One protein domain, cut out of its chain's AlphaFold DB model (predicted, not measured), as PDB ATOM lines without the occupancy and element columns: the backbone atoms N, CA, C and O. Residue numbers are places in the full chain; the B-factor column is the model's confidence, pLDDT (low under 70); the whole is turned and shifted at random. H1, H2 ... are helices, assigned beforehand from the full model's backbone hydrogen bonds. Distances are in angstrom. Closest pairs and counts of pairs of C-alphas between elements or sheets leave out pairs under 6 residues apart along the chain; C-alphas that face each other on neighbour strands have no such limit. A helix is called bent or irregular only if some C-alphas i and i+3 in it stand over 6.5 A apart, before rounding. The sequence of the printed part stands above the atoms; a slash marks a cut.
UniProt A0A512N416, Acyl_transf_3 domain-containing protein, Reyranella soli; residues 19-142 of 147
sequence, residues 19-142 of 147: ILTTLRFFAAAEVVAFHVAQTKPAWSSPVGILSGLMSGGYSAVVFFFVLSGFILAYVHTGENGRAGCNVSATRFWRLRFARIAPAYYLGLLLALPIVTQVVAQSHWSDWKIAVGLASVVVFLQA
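What this domain is: This is residues 19 to 142 of the 147 residues of the protein "Acyl_transf_3 domain-containing protein" of Reyranella soli (UniProt A0A512N416). H1 and H3 lie side by side with H2 crosswise on H1; bent H4 passes H3 loosely, and residues 115 to 142 stick out. 124 residues are printed, with five named helices, class all helix. The whole is loose, radius of gyration of the C-alphas 20.0 A, spans 62 by 50 by 22 A.

How they stand to each other: H1, residues 19 to 39, touches H3, residues 57 to 76, at a shallow tilt of 26 degrees, opposite ways; closest C-alphas Ala 27 and Ala 60, 5.1 A. H4, residues 89 to 120, one helix by its hydrogen bonds, is bent: C-alphas 110 and 113 are 6.9 A apart. Arm H4a, residues 89 to 110, irregular at C-alphas 99 and 102, 6.6 A apart, has 16 of 18 O i to N i+4 pairs within hydrogen-bond range.

Where its parts are: H1, 30.8 A long, begins at (147.632, 157.328, 161.428); H2 spans residues 49 to 55; H5, residues 126 to 142, ends at (136.786, 143.431, 118.558).

The domain as a whole: Link H3 to H4 is long; confidence is low in 37 residues.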
ATOM      1  N   ILE A  19     147.572 156.016 162.102       91.69
ATOM      2  CA  ILE A  19     147.632 157.328 161.428       91.69
ATOM      3  C   ILE A  19     147.318 157.200 159.932       91.69
ATOM      4  O   ILE A  19     146.486 157.932 159.404       91.69
ATOM      5  N   LEU A  20     147.911 156.219 159.246       88.00
ATOM      6  CA  LEU A  20     147.647 155.980 157.821       88.00
ATOM      7  C   LEU A  20     146.232 155.451 157.562       88.00
ATOM      8  O   LEU A  20     145.710 155.543 156.450       88.00
ATOM      9  N   THR A  21     145.608 154.857 158.575       85.56
ATOM     10  CA  THR A  21     144.217 154.410 158.507       85.56
ATOM     11  C   THR A  21     143.268 155.599 158.622       85.56
ATOM     12  O   THR A  21     142.360 155.712 157.801       85.56
ATOM     13  N   THR A  22     143.553 156.536 159.525       89.88
ATOM     14  CA  THR A  22     142.839 157.811 159.652       89.88
ATOM     15  C   THR A  22     143.010 158.698 158.415       89.88
ATOM     16  O   THR A  22     142.027 159.208 157.890       89.88
ATOM     17  N   LEU A  23     144.225 158.825 157.867       91.25
ATOM     18  CA  LEU A  23     144.459 159.582 156.625       91.25
ATOM     19  C   LEU A  23     143.664 159.021 155.444       91.25
ATOM     20  O   LEU A  23     143.135 159.769 154.627       91.25
ATOM     21  N   ARG A  24     143.526 157.694 155.376       89.19
ATOM     22  CA  ARG A  24     142.703 157.044 154.355       89.19
ATOM     23  C   ARG A  24     141.215 157.378 154.521       89.19
ATOM     24  O   ARG A  24     140.529 157.539 153.517       89.19
ATOM     25  N   PHE A  25     140.722 157.482 155.755       88.94
ATOM     26  CA  PHE A  25     139.346 157.911 156.016       88.94
ATOM     27  C   PHE A  25     139.104 159.338 155.506       88.94
ATOM     28  O   PHE A  25     138.145 159.554 154.772       88.94
ATOM     29  N   PHE A  26     140.004 160.279 155.807       91.19
ATOM     30  CA  PHE A  26     139.898 161.653 155.304       91.19
ATOM     31  C   PHE A  26     139.944 161.723 153.774       91.19
ATOM     32  O   PHE A  26     139.113 162.401 153.178       91.19
ATOM     33  N   ALA A  27     140.833 160.957 153.137       89.06
ATOM     34  CA  ALA A  27     140.896 160.870 151.679       89.06
ATOM     35  C   ALA A  27     139.576 160.357 151.075       89.06
ATOM     36  O   ALA A  27     139.072 160.915 150.108       89.06
ATOM     37  N   ALA A  28     138.975 159.316 151.662       87.19
ATOM     38  CA  ALA A  28     137.678 158.813 151.211       87.19
ATOM     39  C   ALA A  28     136.548 159.837 151.424       87.19
ATOM     40  O   ALA A  28     135.686 159.983 150.560       87.19
ATOM     41  N   ALA A  29     136.561 160.561 152.548       88.12
ATOM     42  CA  ALA A  29     135.581 161.604 152.842       88.12
ATOM     43  C   ALA A  29     135.664 162.769 151.840       88.12
ATOM     44  O   ALA A  29     134.630 163.239 151.372       88.12
ATOM     45  N   GLU A  30     136.873 163.184 151.457       88.31
ATOM     46  CA  GLU A  30     137.094 164.201 150.422       88.31
ATOM     47  C   GLU A  30     136.517 163.765 149.065       88.31
ATOM     48  O   GLU A  30     135.806 164.538 148.427       88.31
ATOM     49  N   VAL A  31     136.718 162.503 148.656       86.00
ATOM     50  CA  VAL A  31     136.143 161.956 147.409       86.00
ATOM     51  C   VAL A  31     134.616 162.002 147.414       86.00
ATOM     52  O   VAL A  31     134.005 162.359 146.402       86.00
ATOM     53  N   VAL A  32     133.991 161.641 148.537       84.12
ATOM     54  CA  VAL A  32     132.531 161.713 148.692       84.12
ATOM     55  C   VAL A  32     132.069 163.163 148.613       84.12
ATOM     56  O   VAL A  32     131.141 163.470 147.867       84.12
ATOM     57  N   ALA A  33     132.734 164.064 149.332       83.38
ATOM     58  CA  ALA A  33     132.353 165.464 149.365       83.38
ATOM     59  C   ALA A  33     132.511 166.152 147.998       83.38
ATOM     60  O   ALA A  33     131.618 166.891 147.592       83.38
ATOM     61  N   PHE A  34     133.563 165.824 147.243       83.75
ATOM     62  CA  PHE A  34     133.750 166.247 145.852       83.75
ATOM     63  C   PHE A  34     132.559 165.847 144.961       83.75
ATOM     64  O   PHE A  34     132.018 166.681 144.238       83.75
ATOM     65  N   HIS A  35     132.089 164.597 145.037       81.31
ATOM     66  CA  HIS A  35     130.934 164.145 144.245       81.31
ATOM     67  C   HIS A  35     129.614 164.784 144.706       81.31
ATOM     68  O   HIS A  35     128.766 165.130 143.880       81.31
ATOM     69  N   VAL A  36     129.432 164.992 146.012       79.19
ATOM     70  CA  VAL A  36     128.259 165.709 146.543       79.19
ATOM     71  C   VAL A  36     128.249 167.163 146.058       79.19
ATOM     72  O   VAL A  36     127.216 167.635 145.583       79.19
ATOM     73  N   ALA A  37     129.392 167.853 146.093       77.69
ATOM     74  CA  ALA A  37     129.516 169.229 145.617       77.69
ATOM     75  C   ALA A  37     129.208 169.365 144.114       77.69
ATOM     76  O   ALA A  37     128.596 170.349 143.704       77.69
ATOM     77  N   GLN A  38     129.547 168.362 143.294       74.31
ATOM     78  CA  GLN A  38     129.189 168.355 141.868       74.31
ATOM     79  C   GLN A  38     127.689 168.170 141.605       74.31
ATOM     80  O   GLN A  38     127.164 168.698 140.629       74.31
ATOM     81  N   THR A  39     126.985 167.425 142.459       70.25
ATOM     82  CA  THR A  39     125.550 167.138 142.268       70.25
ATOM     83  C   THR A  39     124.633 168.217 142.847       70.25
ATOM     84  O   THR A  39     123.445 168.261 142.520       70.25
ATOM     85  N   LYS A  40     125.152 169.105 143.703       68.81
ATOM     86  CA  LYS A  40     124.389 170.172 144.359       68.81
ATOM     87  C   LYS A  40     124.975 171.547 144.004       68.81
ATOM     88  O   LYS A  40     125.948 171.959 144.626       68.81
ATOM     89  N   PRO A  41     124.337 172.322 143.101       64.00
ATOM     90  CA  PRO A  41     124.802 173.663 142.719       64.00
ATOM     91  C   PRO A  41     124.920 174.647 143.892       64.00
ATOM     92  O   PRO A  41     125.724 175.566 143.856       64.00
ATOM     93  N   ALA A  42     124.150 174.455 144.966       67.50
ATOM     94  CA  ALA A  42     124.267 175.275 146.173       67.50
ATOM     95  C   ALA A  42     125.579 175.031 146.950       67.50
ATOM     96  O   ALA A  42     125.939 175.825 147.811       67.50
ATOM     97  N   TRP A  43     126.259 173.911 146.692       64.00
ATOM     98  CA  TRP A  43     127.472 173.469 147.388       64.00
ATOM     99  C   TRP A  43     128.714 173.556 146.485       64.00
ATOM    100  O   TRP A  43     129.822 173.279 146.935       64.00
ATOM    101  N   SER A  44     128.546 173.967 145.222       61.69
ATOM    102  CA  SER A  44     129.623 174.071 144.232       61.69
ATOM    103  C   SER A  44     130.490 175.325 144.386       61.69
ATOM    104  O   SER A  44     131.496 175.452 143.691       61.69
ATOM    105  N   SER A  45     130.163 176.223 145.325       63.69
ATOM    106  CA  SER A  45     130.994 177.384 145.672       63.69
ATOM    107  C   SER A  45     131.428 177.378 147.150       63.69
ATOM    108  O   SER A  45     130.967 178.198 147.947       63.69
ATOM    109  N   PRO A  46     132.302 176.442 147.566       63.72
ATOM    110  CA  PRO A  46     132.941 176.518 148.873       63.72
ATOM    111  C   PRO A  46     133.941 177.682 148.899       63.72
ATOM    112  O   PRO A  46     134.719 177.862 147.963       63.72
ATOM    113  N   VAL A  47     133.953 178.457 149.984       68.12
ATOM    114  CA  VAL A  47     134.884 179.584 150.175       68.12
ATOM    115  C   VAL A  47     136.189 179.138 150.854       68.12
ATOM    116  O   VAL A  47     136.185 178.290 151.748       68.12
ATOM    117  N   GLY A  48     137.321 179.725 150.453       69.94
ATOM    118  CA  GLY A  48     138.626 179.528 151.105       69.94
ATOM    119  C   GLY A  48     139.247 178.139 150.896       69.94
ATOM    120  O   GLY A  48     139.122 177.544 149.830       69.94
ATOM    121  N   ILE A  49     139.928 177.607 151.922       65.25
ATOM    122  CA  ILE A  49     140.646 176.310 151.886       65.25
ATOM    123  C   ILE A  49     139.727 175.151 151.465       65.25
ATOM    124  O   ILE A  49     140.161 174.209 150.800       65.25
ATOM    125  N   LEU A  50     138.438 175.245 151.798       66.50
ATOM    126  CA  LEU A  50     137.445 174.234 151.459       66.50
ATOM    127  C   LEU A  50     137.227 174.119 149.939       66.50
ATOM    128  O   LEU A  50     136.908 173.040 149.457       66.50
ATOM    129  N   SER A  51     137.479 175.186 149.171       68.12
ATOM    130  CA  SER A  51     137.434 175.174 147.700       68.12
ATOM    131  C   SER A  51     138.491 174.244 147.092       68.12
ATOM    132  O   SER A  51     138.215 173.488 146.160       68.12
ATOM    133  N   GLY A  52     139.702 174.240 147.660       67.12
ATOM    134  CA  GLY A  52     140.792 173.365 147.219       67.12
ATOM    135  C   GLY A  52     140.512 171.890 147.521       67.12
ATOM    136  O   GLY A  52     140.684 171.042 146.651       67.12
ATOM    137  N   LEU A  53     139.990 171.590 148.717       67.06
ATOM    138  CA  LEU A  53     139.590 170.227 149.103       67.06
ATOM    139  C   LEU A  53     138.421 169.699 148.256       67.06
ATOM    140  O   LEU A  53     138.397 168.543 147.856       67.06
ATOM    141  N   MET A  54     137.438 170.547 147.957       67.44
ATOM    142  CA  MET A  54     136.253 170.156 147.182       67.44
ATOM    143  C   MET A  54     136.500 170.142 145.667       67.44
ATOM    144  O   MET A  54     135.611 169.732 144.928       67.44
ATOM    145  N   SER A  55     137.669 170.585 145.188       69.56
ATOM    146  CA  SER A  55     138.073 170.512 143.773       69.56
ATOM    147  C   SER A  55     139.132 169.429 143.505       69.56
ATOM    148  O   SER A  55     139.301 168.997 142.366       69.56
ATOM    149  N   GLY A  56     139.786 168.919 144.554       74.94
ATOM    150  CA  GLY A  56     140.884 167.950 144.501       74.94
ATOM    151  C   GLY A  56     140.495 166.470 144.395       74.94
ATOM    152  O   GLY A  56     141.339 165.613 144.659       74.94
ATOM    153  N   GLY A  57     139.265 166.131 143.991       78.50
ATOM    154  CA  GLY A  57     138.744 164.755 144.045       78.50
ATOM    155  C   GLY A  57     139.648 163.696 143.396       78.50
ATOM    156  O   GLY A  57     139.794 162.599 143.930       78.50
ATOM    157  N   TYR A  58     140.324 164.031 142.293       83.69
ATOM    158  CA  TYR A  58     141.300 163.143 141.649       83.69
ATOM    159  C   TYR A  58     142.496 162.812 142.561       83.69
ATOM    160  O   TYR A  58     142.850 161.644 142.735       83.69
ATOM    161  N   SER A  59     143.090 163.830 143.184       88.44
ATOM    162  CA  SER A  59     144.236 163.683 144.086       88.44
ATOM    163  C   SER A  59     143.881 162.840 145.310       88.44
ATOM    164  O   SER A  59     144.656 161.964 145.702       88.44
ATOM    165  N   ALA A  60     142.682 163.038 145.864       87.56
ATOM    166  CA  ALA A  60     142.173 162.267 146.996       87.56
ATOM    167  C   ALA A  60     142.048 160.765 146.675       87.56
ATOM    168  O   ALA A  60     142.469 159.917 147.467       87.56
ATOM    169  N   VAL A  61     141.546 160.422 145.479       86.00
ATOM    170  CA  VAL A  61     141.458 159.030 145.003       86.00
ATOM    171  C   VAL A  61     142.849 158.399 144.873       86.00
ATOM    172  O   VAL A  61     143.079 157.295 145.380       86.00
ATOM    173  N   VAL A  62     143.793 159.093 144.229       88.62
ATOM    174  CA  VAL A  62     145.173 158.601 144.058       88.62
ATOM    175  C   VAL A  62     145.823 158.351 145.421       88.62
ATOM    176  O   VAL A  62     146.368 157.270 145.665       88.62
ATOM    177  N   PHE A  63     145.703 159.304 146.345       89.62
ATOM    178  CA  PHE A  63     146.252 159.197 147.693       89.62
ATOM    179  C   PHE A  63     145.647 158.025 148.483       89.62
ATOM    180  O   PHE A  63     146.382 157.224 149.073       89.62
ATOM    181  N   PHE A  64     144.321 157.848 148.434       88.31
ATOM    182  CA  PHE A  64     143.628 156.718 149.060       88.31
ATOM    183  C   PHE A  64     144.166 155.366 148.564       88.31
ATOM    184  O   PHE A  64     144.415 154.455 149.368       88.31
ATOM    185  N   PHE A  65     144.367 155.214 147.250       85.31
ATOM    186  CA  PHE A  65     144.859 153.966 146.668       85.31
ATOM    187  C   PHE A  65     146.316 153.679 147.031       85.31
ATOM    188  O   PHE A  65     146.626 152.543 147.407       85.31
ATOM    189  N   VAL A  66     147.186 154.692 146.995       89.38
ATOM    190  CA  VAL A  66     148.597 154.555 147.384       89.38
ATOM    191  C   VAL A  66     148.716 154.136 148.852       89.38
ATOM    192  O   VAL A  66     149.365 153.131 149.148       89.38
ATOM    193  N   LEU A  67     148.013 154.811 149.773       89.19
ATOM    194  CA  LEU A  67     148.001 154.428 151.189       89.19
ATOM    195  C   LEU A  67     147.460 153.010 151.399       89.19
ATOM    196  O   LEU A  67     147.938 152.265 152.256       89.19
ATOM    197  N   SER A  68     146.416 152.623 150.664       82.75
ATOM    198  CA  SER A  68     145.821 151.279 150.734       82.75
ATOM    199  C   SER A  68     146.799 150.186 150.315       82.75
ATOM    200  O   SER A  68     146.911 149.186 151.026       82.75
ATOM    201  N   GLY A  69     147.535 150.401 149.221       80.94
ATOM    202  CA  GLY A  69     148.594 149.499 148.769       80.94
ATOM    203  C   GLY A  69     149.756 149.432 149.758       80.94
ATOM    204  O   GLY A  69     150.193 148.337 150.113       80.94
ATOM    205  N   PHE A  70     150.189 150.584 150.274       87.19
ATOM    206  CA  PHE A  70     151.276 150.674 151.245       87.19
ATOM    207  C   PHE A  70     150.990 149.893 152.533       87.19
ATOM    208  O   PHE A  70     151.804 149.061 152.924       87.19
ATOM    209  N   ILE A  71     149.828 150.091 153.179       84.12
ATOM    210  CA  ILE A  71     149.496 149.353 154.416       84.12
ATOM    211  C   ILE A  71     149.463 147.845 154.158       84.12
ATOM    212  O   ILE A  71     149.930 147.069 154.990       84.12
ATOM    213  N   LEU A  72     148.924 147.422 153.011       77.56
ATOM    214  CA  LEU A  72     148.835 146.004 152.681       77.56
ATOM    215  C   LEU A  72     150.235 145.391 152.540       77.56
ATOM    216  O   LEU A  72     150.504 144.361 153.153       77.56
ATOM    217  N   ALA A  73     151.134 146.059 151.817       78.88
ATOM    218  CA  ALA A  73     152.527 145.638 151.700       78.88
ATOM    219  C   ALA A  73     153.247 145.650 153.060       78.88
ATOM    220  O   ALA A  73     153.945 144.693 153.388       78.88
ATOM    221  N   TYR A  74     153.043 146.690 153.873       81.19
ATOM    222  CA  TYR A  74     153.693 146.876 155.171       81.19
ATOM    223  C   TYR A  74     153.343 145.778 156.183       81.19
ATOM    224  O   TYR A  74     154.247 145.226 156.813       81.19
ATOM    225  N   VAL A  75     152.056 145.441 156.322       76.25
ATOM    226  CA  VAL A  75     151.593 144.417 157.277       76.25
ATOM    227  C   VAL A  75     152.071 143.022 156.859       76.25
ATOM    228  O   VAL A  75     152.497 142.238 157.702       76.25
ATOM    229  N   HIS A  76     152.089 142.726 155.556       70.94
ATOM    230  CA  HIS A  76     152.400 141.381 155.057       70.94
ATOM    231  C   HIS A  76     153.897 141.096 154.869       70.94
ATOM    232  O   HIS A  76     154.290 139.939 154.750       70.94
ATOM    233  N   THR A  77     154.761 142.113 154.868       69.00
ATOM    234  CA  THR A  77     156.222 141.910 154.791       69.00
ATOM    235  C   THR A  77     156.847 141.448 156.115       69.00
ATOM    236  O   THR A  77     158.031 141.129 156.129       69.00
ATOM    237  N   GLY A  78     156.089 141.392 157.222       58.97
ATOM    238  CA  GLY A  78     156.560 140.892 158.525       58.97
ATOM    239  C   GLY A  78     156.184 139.442 158.852       58.97
ATOM    240  O   GLY A  78     156.843 138.821 159.679       58.97
ATOM    241  N   GLU A  79     155.171 138.872 158.193       59.78
ATOM    242  CA  GLU A  79     154.600 137.571 158.586       59.78
ATOM    243  C   GLU A  79     155.544 136.376 158.362       59.78
ATOM    244  O   GLU A  79     155.399 135.359 159.032       59.78
ATOM    245  N   ASN A  80     156.526 136.486 157.459       54.69
ATOM    246  CA  ASN A  80     157.296 135.328 156.991       54.69
ATOM    247  C   ASN A  80     158.770 135.306 157.430       54.69
ATOM    248  O   ASN A  80     159.509 134.446 156.954       54.69
ATOM    249  N   GLY A  81     159.240 136.260 158.249       52.28
ATOM    250  CA  GLY A  81     160.641 136.337 158.717       52.28
ATOM    251  C   GLY A  81     161.715 136.457 157.616       52.28
ATOM    252  O   GLY A  81     162.904 136.551 157.902       52.28
ATOM    253  N   ARG A  82     161.311 136.459 156.343       51.50
ATOM    254  CA  ARG A  82     162.169 136.573 155.167       51.50
ATOM    255  C   ARG A  82     162.274 138.040 154.782       51.50
ATOM    256  O   ARG A  82     161.258 138.716 154.638       51.50
ATOM    257  N   ALA A  83     163.499 138.507 154.562       48.03
ATOM    258  CA  ALA A  83     163.784 139.790 153.936       48.03
ATOM    259  C   ALA A  83     163.266 139.779 152.483       48.03
ATOM    260  O   ALA A  83     163.996 139.485 151.544       48.03
ATOM    261  N   GLY A  84     161.966 140.003 152.296       54.53
ATOM    262  CA  GLY A  84     161.336 140.006 150.982       54.53
ATOM    263  C   GLY A  84     159.816 140.092 151.059       54.53
ATOM    264  O   GLY A  84     159.181 139.502 151.931       54.53
ATOM    265  N   CYS A  85     159.218 140.810 150.109       55.69
ATOM    266  CA  CYS A  85     157.770 140.888 149.921       55.69
ATOM    267  C   CYS A  85     157.248 139.585 149.292       55.69
ATOM    268  O   CYS A  85     156.768 139.574 148.165       55.69
ATOM    269  N   ASN A  86     157.386 138.453 149.991       58.75
ATOM    270  CA  ASN A  86     156.876 137.166 149.520       58.75
ATOM    271  C   ASN A  86     155.428 136.973 149.987       58.75
ATOM    272  O   ASN A  86     155.116 136.107 150.807       58.75
ATOM    273  N   VAL A  87     154.551 137.856 149.510       63.03
ATOM    274  CA  VAL A  87     153.103 137.698 149.638       63.03
ATOM    275  C   VAL A  87     152.644 136.952 148.397       63.03
ATOM    276  O   VAL A  87     152.869 137.422 147.286       63.03
ATOM    277  N   SER A  88     151.988 135.799 148.567       75.69
ATOM    278  CA  SER A  88     151.319 135.126 147.446       75.69
ATOM    279  C   SER A  88     150.450 136.146 146.706       75.69
ATOM    280  O   SER A  88     149.574 136.762 147.321       75.69
ATOM    281  N   ALA A  89     150.686 136.328 145.402       76.88
ATOM    282  CA  ALA A  89     149.934 137.275 144.579       76.88
ATOM    283  C   ALA A  89     148.420 137.053 144.728       76.88
ATOM    284  O   ALA A  89     147.655 138.002 144.890       76.88
ATOM    285  N   THR A  90     147.991 135.792 144.804       80.75
ATOM    286  CA  THR A  90     146.599 135.402 145.041       80.75
ATOM    287  C   THR A  90     146.069 135.907 146.387       80.75
ATOM    288  O   THR A  90     144.966 136.450 146.452       80.75
ATOM    289  N   ARG A  91     146.851 135.786 147.472       79.81
ATOM    290  CA  ARG A  91     146.473 136.306 148.800       79.81
ATOM    291  C   ARG A  91     146.392 137.833 148.793       79.81
ATOM    292  O   ARG A  91     145.434 138.383 149.331       79.81
ATOM    293  N   PHE A  92     147.346 138.503 148.147       76.56
ATOM    294  CA  PHE A  92     147.358 139.960 147.997       76.56
ATOM    295  C   PHE A  92     146.099 140.467 147.284       76.56
ATOM    296  O   PHE A  92     145.392 141.326 147.816       76.56
ATOM    297  N   TRP A  93     145.775 139.900 146.118       80.94
ATOM    298  CA  TRP A  93     144.586 140.290 145.362       80.94
ATOM    299  C   TRP A  93     143.303 139.987 146.129       80.94
ATOM    300  O   TRP A  93     142.434 140.851 146.197       80.94
ATOM    301  N   ARG A  94     143.197 138.830 146.797       85.31
ATOM    302  CA  ARG A  94     142.013 138.482 147.599       85.31
ATOM    303  C   ARG A  94     141.760 139.480 148.732       85.31
ATOM    304  O   ARG A  94     140.626 139.903 148.930       85.31
ATOM    305  N   LEU A  95     142.809 139.895 149.443       80.94
ATOM    306  CA  LEU A  95     142.703 140.911 150.497       80.94
ATOM    307  C   LEU A  95     142.360 142.292 149.935       80.94
ATOM    308  O   LEU A  95     141.578 143.031 150.533       80.94
ATOM    309  N   ARG A  96     142.904 142.632 148.763       80.62
ATOM    310  CA  ARG A  96     142.572 143.872 148.058       80.62
ATOM    311  C   ARG A  96     141.100 143.896 147.638       80.62
ATOM    312  O   ARG A  96     140.430 144.893 147.886       80.62
ATOM    313  N   PHE A  97     140.578 142.798 147.091       84.00
ATOM    314  CA  PHE A  97     139.161 142.659 146.743       84.00
ATOM    315  C   PHE A  97     138.257 142.736 147.971       84.00
ATOM    316  O   PHE A  97     137.340 143.551 147.980       84.00
ATOM    317  N   ALA A  98     138.550 141.975 149.029       84.25
ATOM    318  CA  ALA A  98     137.766 141.996 150.267       84.25
ATOM    319  C   ALA A  98     137.696 143.396 150.904       84.25
ATOM    320  O   ALA A  98     136.714 143.736 151.558       84.25
ATOM    321  N   ARG A  99     138.725 144.225 150.690       78.44
ATOM    322  CA  ARG A  99     138.780 145.601 151.185       78.44
ATOM    323  C   ARG A  99     138.059 146.612 150.289       78.44
ATOM    324  O   ARG A  99     137.456 147.542 150.812       78.44
ATOM    325  N   ILE A 100     138.160 146.477 148.966       78.81
ATOM    326  CA  ILE A 100     137.588 147.439 148.005       78.81
ATOM    327  C   ILE A 100     136.101 147.164 147.762       78.81
ATOM    328  O   ILE A 100     135.323 148.109 147.658       78.81
ATOM    329  N   ALA A 101     135.697 145.892 147.703       82.19
ATOM    330  CA  ALA A 101     134.337 145.492 147.353       82.19
ATOM    331  C   ALA A 101     133.252 146.133 148.242       82.19
ATOM    332  O   ALA A 101     132.306 146.676 147.675       82.19
ATOM    333  N   PRO A 102     133.371 146.177 149.587       83.38
ATOM    334  CA  PRO A 102     132.341 146.791 150.426       83.38
ATOM    335  C   PRO A 102     132.132 148.276 150.112       83.38
ATOM    336  O   PRO A 102     131.001 148.718 149.947       83.38
ATOM    337  N   ALA A 103     133.223 149.036 149.972       79.00
ATOM    338  CA  ALA A 103     133.159 150.458 149.645       79.00
ATOM    339  C   ALA A 103     132.631 150.694 148.222       79.00
ATOM    340  O   ALA A 103     131.852 151.617 148.007       79.00
ATOM    341  N   TYR A 104     133.015 149.843 147.266       79.75
ATOM    342  CA  TYR A 104     132.529 149.903 145.890       79.75
ATOM    343  C   TYR A 104     131.019 149.653 145.806       79.75
ATOM    344  O   TYR A 104     130.301 150.475 145.248       79.75
ATOM    345  N   TYR A 105     130.525 148.556 146.389       85.31
ATOM    346  CA  TYR A 105     129.099 148.227 146.350       85.31
ATOM    347  C   TYR A 105     128.254 149.218 147.147       85.31
ATOM    348  O   TYR A 105     127.172 149.579 146.697       85.31
ATOM    349  N   LEU A 106     128.755 149.711 148.286       84.12
ATOM    350  CA  LEU A 106     128.094 150.785 149.022       84.12
ATOM    351  C   LEU A 106     128.030 152.066 148.183       84.12
ATOM    352  O   LEU A 106     126.969 152.668 148.079       84.12
ATOM    353  N   GLY A 107     129.134 152.456 147.542       81.56
ATOM    354  CA  GLY A 107     129.163 153.598 146.629       81.56
ATOM    355  C   GLY A 107     128.183 153.436 145.466       81.56
ATOM    356  O   GLY A 107     127.448 154.368 145.158       81.56
ATOM    357  N   LEU A 108     128.105 152.241 144.875       83.38
ATOM    358  CA  LEU A 108     127.162 151.920 143.803       83.38
ATOM    359  C   LEU A 108     125.703 152.005 144.278       83.38
ATOM    360  O   LEU A 108     124.865 152.576 143.587       83.38
ATOM    361  N   LEU A 109     125.409 151.486 145.473       86.69
ATOM    362  CA  LEU A 109     124.084 151.559 146.090       86.69
ATOM    363  C   LEU A 109     123.672 153.006 146.394       86.69
ATOM    364  O   LEU A 109     122.527 153.383 146.163       86.69
ATOM    365  N   LEU A 110     124.602 153.831 146.879       83.00
ATOM    366  CA  LEU A 110     124.358 155.251 147.138       83.00
ATOM    367  C   LEU A 110     124.236 156.067 145.843       83.00
ATOM    368  O   LEU A 110     123.505 157.054 145.810       83.00
ATOM    369  N   ALA A 111     124.920 155.657 144.774       79.62
ATOM    370  CA  ALA A 111     124.837 156.290 143.461       79.62
ATOM    371  C   ALA A 111     123.571 155.897 142.684       79.62
ATOM    372  O   ALA A 111     123.159 156.633 141.792       79.62
ATOM    373  N   LEU A 112     122.933 154.774 143.018       83.12
ATOM    374  CA  LEU A 112     121.766 154.225 142.318       83.12
ATOM    375  C   LEU A 112     120.627 155.248 142.118       83.12
ATOM    376  O   LEU A 112     120.192 155.401 140.979       83.12
ATOM    377  N   PRO A 113     120.186 156.011 143.140       82.12
ATOM    378  CA  PRO A 113     119.162 157.046 142.971       82.12
ATOM    379  C   PRO A 113     119.596 158.186 142.043       82.12
ATOM    380  O   PRO A 113     118.783 158.727 141.301       82.12
ATOM    381  N   ILE A 114     120.882 158.552 142.070       78.62
ATOM    382  CA  ILE A 114     121.440 159.599 141.204       78.62
ATOM    383  C   ILE A 114     121.446 159.099 139.760       78.62
ATOM    384  O   ILE A 114     120.998 159.804 138.865       78.62
ATOM    385  N   VAL A 115     121.898 157.865 139.532       80.44
ATOM    386  CA  VAL A 115     121.928 157.245 138.203       80.44
ATOM    387  C   VAL A 115     120.517 157.118 137.632       80.44
ATOM    388  O   VAL A 115     120.303 157.487 136.482       80.44
ATOM    389  N   THR A 116     119.538 156.660 138.416       79.38
ATOM    390  CA  THR A 116     118.151 156.546 137.938       79.38
ATOM    391  C   THR A 116     117.526 157.909 137.656       79.38
ATOM    392  O   THR A 116     116.851 158.048 136.642       79.38
ATOM    393  N   GLN A 117     117.790 158.931 138.478       74.38
ATOM    394  CA  GLN A 117     117.352 160.305 138.205       74.38
ATOM    395  C   GLN A 117     118.005 160.883 136.947       74.38
ATOM    396  O   GLN A 117     117.309 161.468 136.121       74.38
ATOM    397  N   VAL A 118     119.315 160.692 136.773       72.56
ATOM    398  CA  VAL A 118     120.051 161.146 135.587       72.56
ATOM    399  C   VAL A 118     119.508 160.475 134.334       72.56
ATOM    400  O   VAL A 118     119.274 161.184 133.367       72.56
ATOM    401  N   VAL A 119     119.260 159.160 134.359       73.56
ATOM    402  CA  VAL A 119     118.674 158.393 133.242       73.56
ATOM    403  C   VAL A 119     117.218 158.798 132.976       73.56
ATOM    404  O   VAL A 119     116.826 158.918 131.817       73.56
ATOM    405  N   ALA A 120     116.424 159.066 134.014       71.25
ATOM    406  CA  ALA A 120     115.021 159.465 133.877       71.25
ATOM    407  C   ALA A 120     114.842 160.899 133.347       71.25
ATOM    408  O   ALA A 120     113.910 161.156 132.592       71.25
ATOM    409  N   GLN A 121     115.728 161.833 133.715       67.94
ATOM    410  CA  GLN A 121     115.759 163.199 133.158       67.94
ATOM    411  C   GLN A 121     116.498 163.276 131.817       67.94
ATOM    412  O   GLN A 121     116.539 164.312 131.152       67.94
ATOM    413  N   SER A 122     117.112 162.171 131.421       61.44
ATOM    414  CA  SER A 122     117.852 162.051 130.190       61.44
ATOM    415  C   SER A 122     116.855 162.026 129.020       61.44
ATOM    416  O   SER A 122     116.151 161.049 128.803       61.44
ATOM    417  N   HIS A 123     116.810 163.089 128.209       63.78
ATOM    418  CA  HIS A 123     116.139 163.073 126.896       63.78
ATOM    419  C   HIS A 123     116.921 162.227 125.874       63.78
ATOM    420  O   HIS A 123     117.014 162.589 124.697       63.78
ATOM    421  N   TRP A 124     117.600 161.165 126.313       57.53
ATOM    422  CA  TRP A 124     118.398 160.328 125.432       57.53
ATOM    423  C   TRP A 124     117.424 159.629 124.502       57.53
ATOM    424  O   TRP A 124     116.773 158.662 124.875       57.53
ATOM    425  N   SER A 125     117.296 160.177 123.295       65.00
ATOM    426  CA  SER A 125     116.552 159.565 122.207       65.00
ATOM    427  C   SER A 125     116.974 158.102 122.092       65.00
ATOM    428  O   SER A 125     118.175 157.824 122.162       65.00
ATOM    429  N   ASP A 126     116.015 157.197 121.884       65.06
ATOM    430  CA  ASP A 126     116.210 155.737 121.870       65.06
ATOM    431  C   ASP A 126     117.442 155.286 121.059       65.06
ATOM    432  O   ASP A 126     118.131 154.326 121.409       65.06
ATOM    433  N   TRP A 127     117.802 156.045 120.016       68.38
ATOM    434  CA  TRP A 127     118.976 155.805 119.180       68.38
ATOM    435  C   TRP A 127     120.327 155.926 119.911       68.38
ATOM    436  O   TRP A 127     121.249 155.190 119.576       68.38
ATOM    437  N   LYS A 128     120.484 156.794 120.923       71.25
ATOM    438  CA  LYS A 128     121.746 156.924 121.683       71.25
ATOM    439  C   LYS A 128     121.966 155.739 122.621       71.25
ATOM    440  O   LYS A 128     123.101 155.300 122.792       71.25
ATOM    441  N   ILE A 129     120.884 155.199 123.184       69.38
ATOM    442  CA  ILE A 129     120.912 153.966 123.981       69.38
ATOM    443  C   ILE A 129     121.231 152.781 123.064       69.38
ATOM    444  O   ILE A 129     122.117 151.989 123.378       69.38
ATOM    445  N   ALA A 130     120.591 152.706 121.893       72.19
ATOM    446  CA  ALA A 130     120.876 151.680 120.892       72.19
ATOM    447  C   ALA A 130     122.332 151.732 120.394       72.19
ATOM    448  O   ALA A 130     122.984 150.695 120.315       72.19
ATOM    449  N   VAL A 131     122.881 152.924 120.134       76.62
ATOM    450  CA  VAL A 131     124.295 153.104 119.761       76.62
ATOM    451  C   VAL A 131     125.233 152.737 120.916       76.62
ATOM    452  O   VAL A 131     126.266 152.118 120.675       76.62
ATOM    453  N   GLY A 132     124.876 153.047 122.166       72.75
ATOM    454  CA  GLY A 132     125.626 152.625 123.356       72.75
ATOM    455  C   GLY A 132     125.683 151.102 123.516       72.75
ATOM    456  O   GLY A 132     126.751 150.529 123.706       72.75
ATOM    457  N   LEU A 133     124.548 150.417 123.360       77.31
ATOM    458  CA  LEU A 133     124.492 148.953 123.396       77.31
ATOM    459  C   LEU A 133     125.233 148.324 122.208       77.31
ATOM    460  O   LEU A 133     125.990 147.371 122.386       77.31
ATOM    461  N   ALA A 134     125.079 148.886 121.007       75.00
ATOM    462  CA  ALA A 134     125.778 148.415 119.814       75.00
ATOM    463  C   ALA A 134     127.298 148.588 119.934       75.00
ATOM    464  O   ALA A 134     128.048 147.698 119.545       75.00
ATOM    465  N   SER A 135     127.770 149.689 120.522       71.56
ATOM    466  CA  SER A 135     129.204 149.912 120.740       71.56
ATOM    467  C   SER A 135     129.793 148.948 121.771       71.56
ATOM    468  O   SER A 135     130.909 148.485 121.559       71.56
ATOM    469  N   VAL A 136     129.038 148.541 122.801       72.69
ATOM    470  CA  VAL A 136     129.436 147.445 123.711       72.69
ATOM    471  C   VAL A 136     129.565 146.116 122.959       72.69
ATOM    472  O   VAL A 136     130.554 145.410 123.137       72.69
ATOM    473  N   VAL A 137     128.620 145.791 122.072       71.62
ATOM    474  CA  VAL A 137     128.674 144.571 121.244       71.62
ATOM    475  C   VAL A 137     129.868 144.594 120.285       71.62
ATOM    476  O   VAL A 137     130.600 143.610 120.203       71.62
ATOM    477  N   VAL A 138     130.128 145.720 119.616       72.44
ATOM    478  CA  VAL A 138     131.291 145.890 118.728       72.44
ATOM    479  C   VAL A 138     132.602 145.774 119.507       72.44
ATOM    480  O   VAL A 138     133.537 145.136 119.032       72.44
ATOM    481  N   PHE A 139     132.673 146.317 120.725       70.62
ATOM    482  CA  PHE A 139     133.854 146.182 121.581       70.62
ATOM    483  C   PHE A 139     134.105 144.730 122.006       70.62
ATOM    484  O   PHE A 139     135.247 144.273 122.006       70.62
ATOM    485  N   LEU A 140     133.041 143.982 122.315       69.94
ATOM    486  CA  LEU A 140     133.130 142.555 122.636       69.94
ATOM    487  C   LEU A 140     133.533 141.712 121.417       69.94
ATOM    488  O   LEU A 140     134.271 140.741 121.559       69.94
ATOM    489  N   GLN A 141     133.111 142.108 120.215       73.25
ATOM    490  CA  GLN A 141     133.499 141.454 118.963       73.25
ATOM    491  C   GLN A 141     134.931 141.803 118.526       73.25
ATOM    492  O   GLN A 141     135.608 140.977 117.914       73.25
ATOM    493  N   ALA A 142     135.427 142.993 118.872       66.19
ATOM    494  CA  ALA A 142     136.786 143.431 118.558       66.19
ATOM    495  C   ALA A 142     137.865 142.724 119.402       66.19
ATOM    496  O   ALA A 142     138.999 142.588 118.948       66.19
TER     497      ALA A 142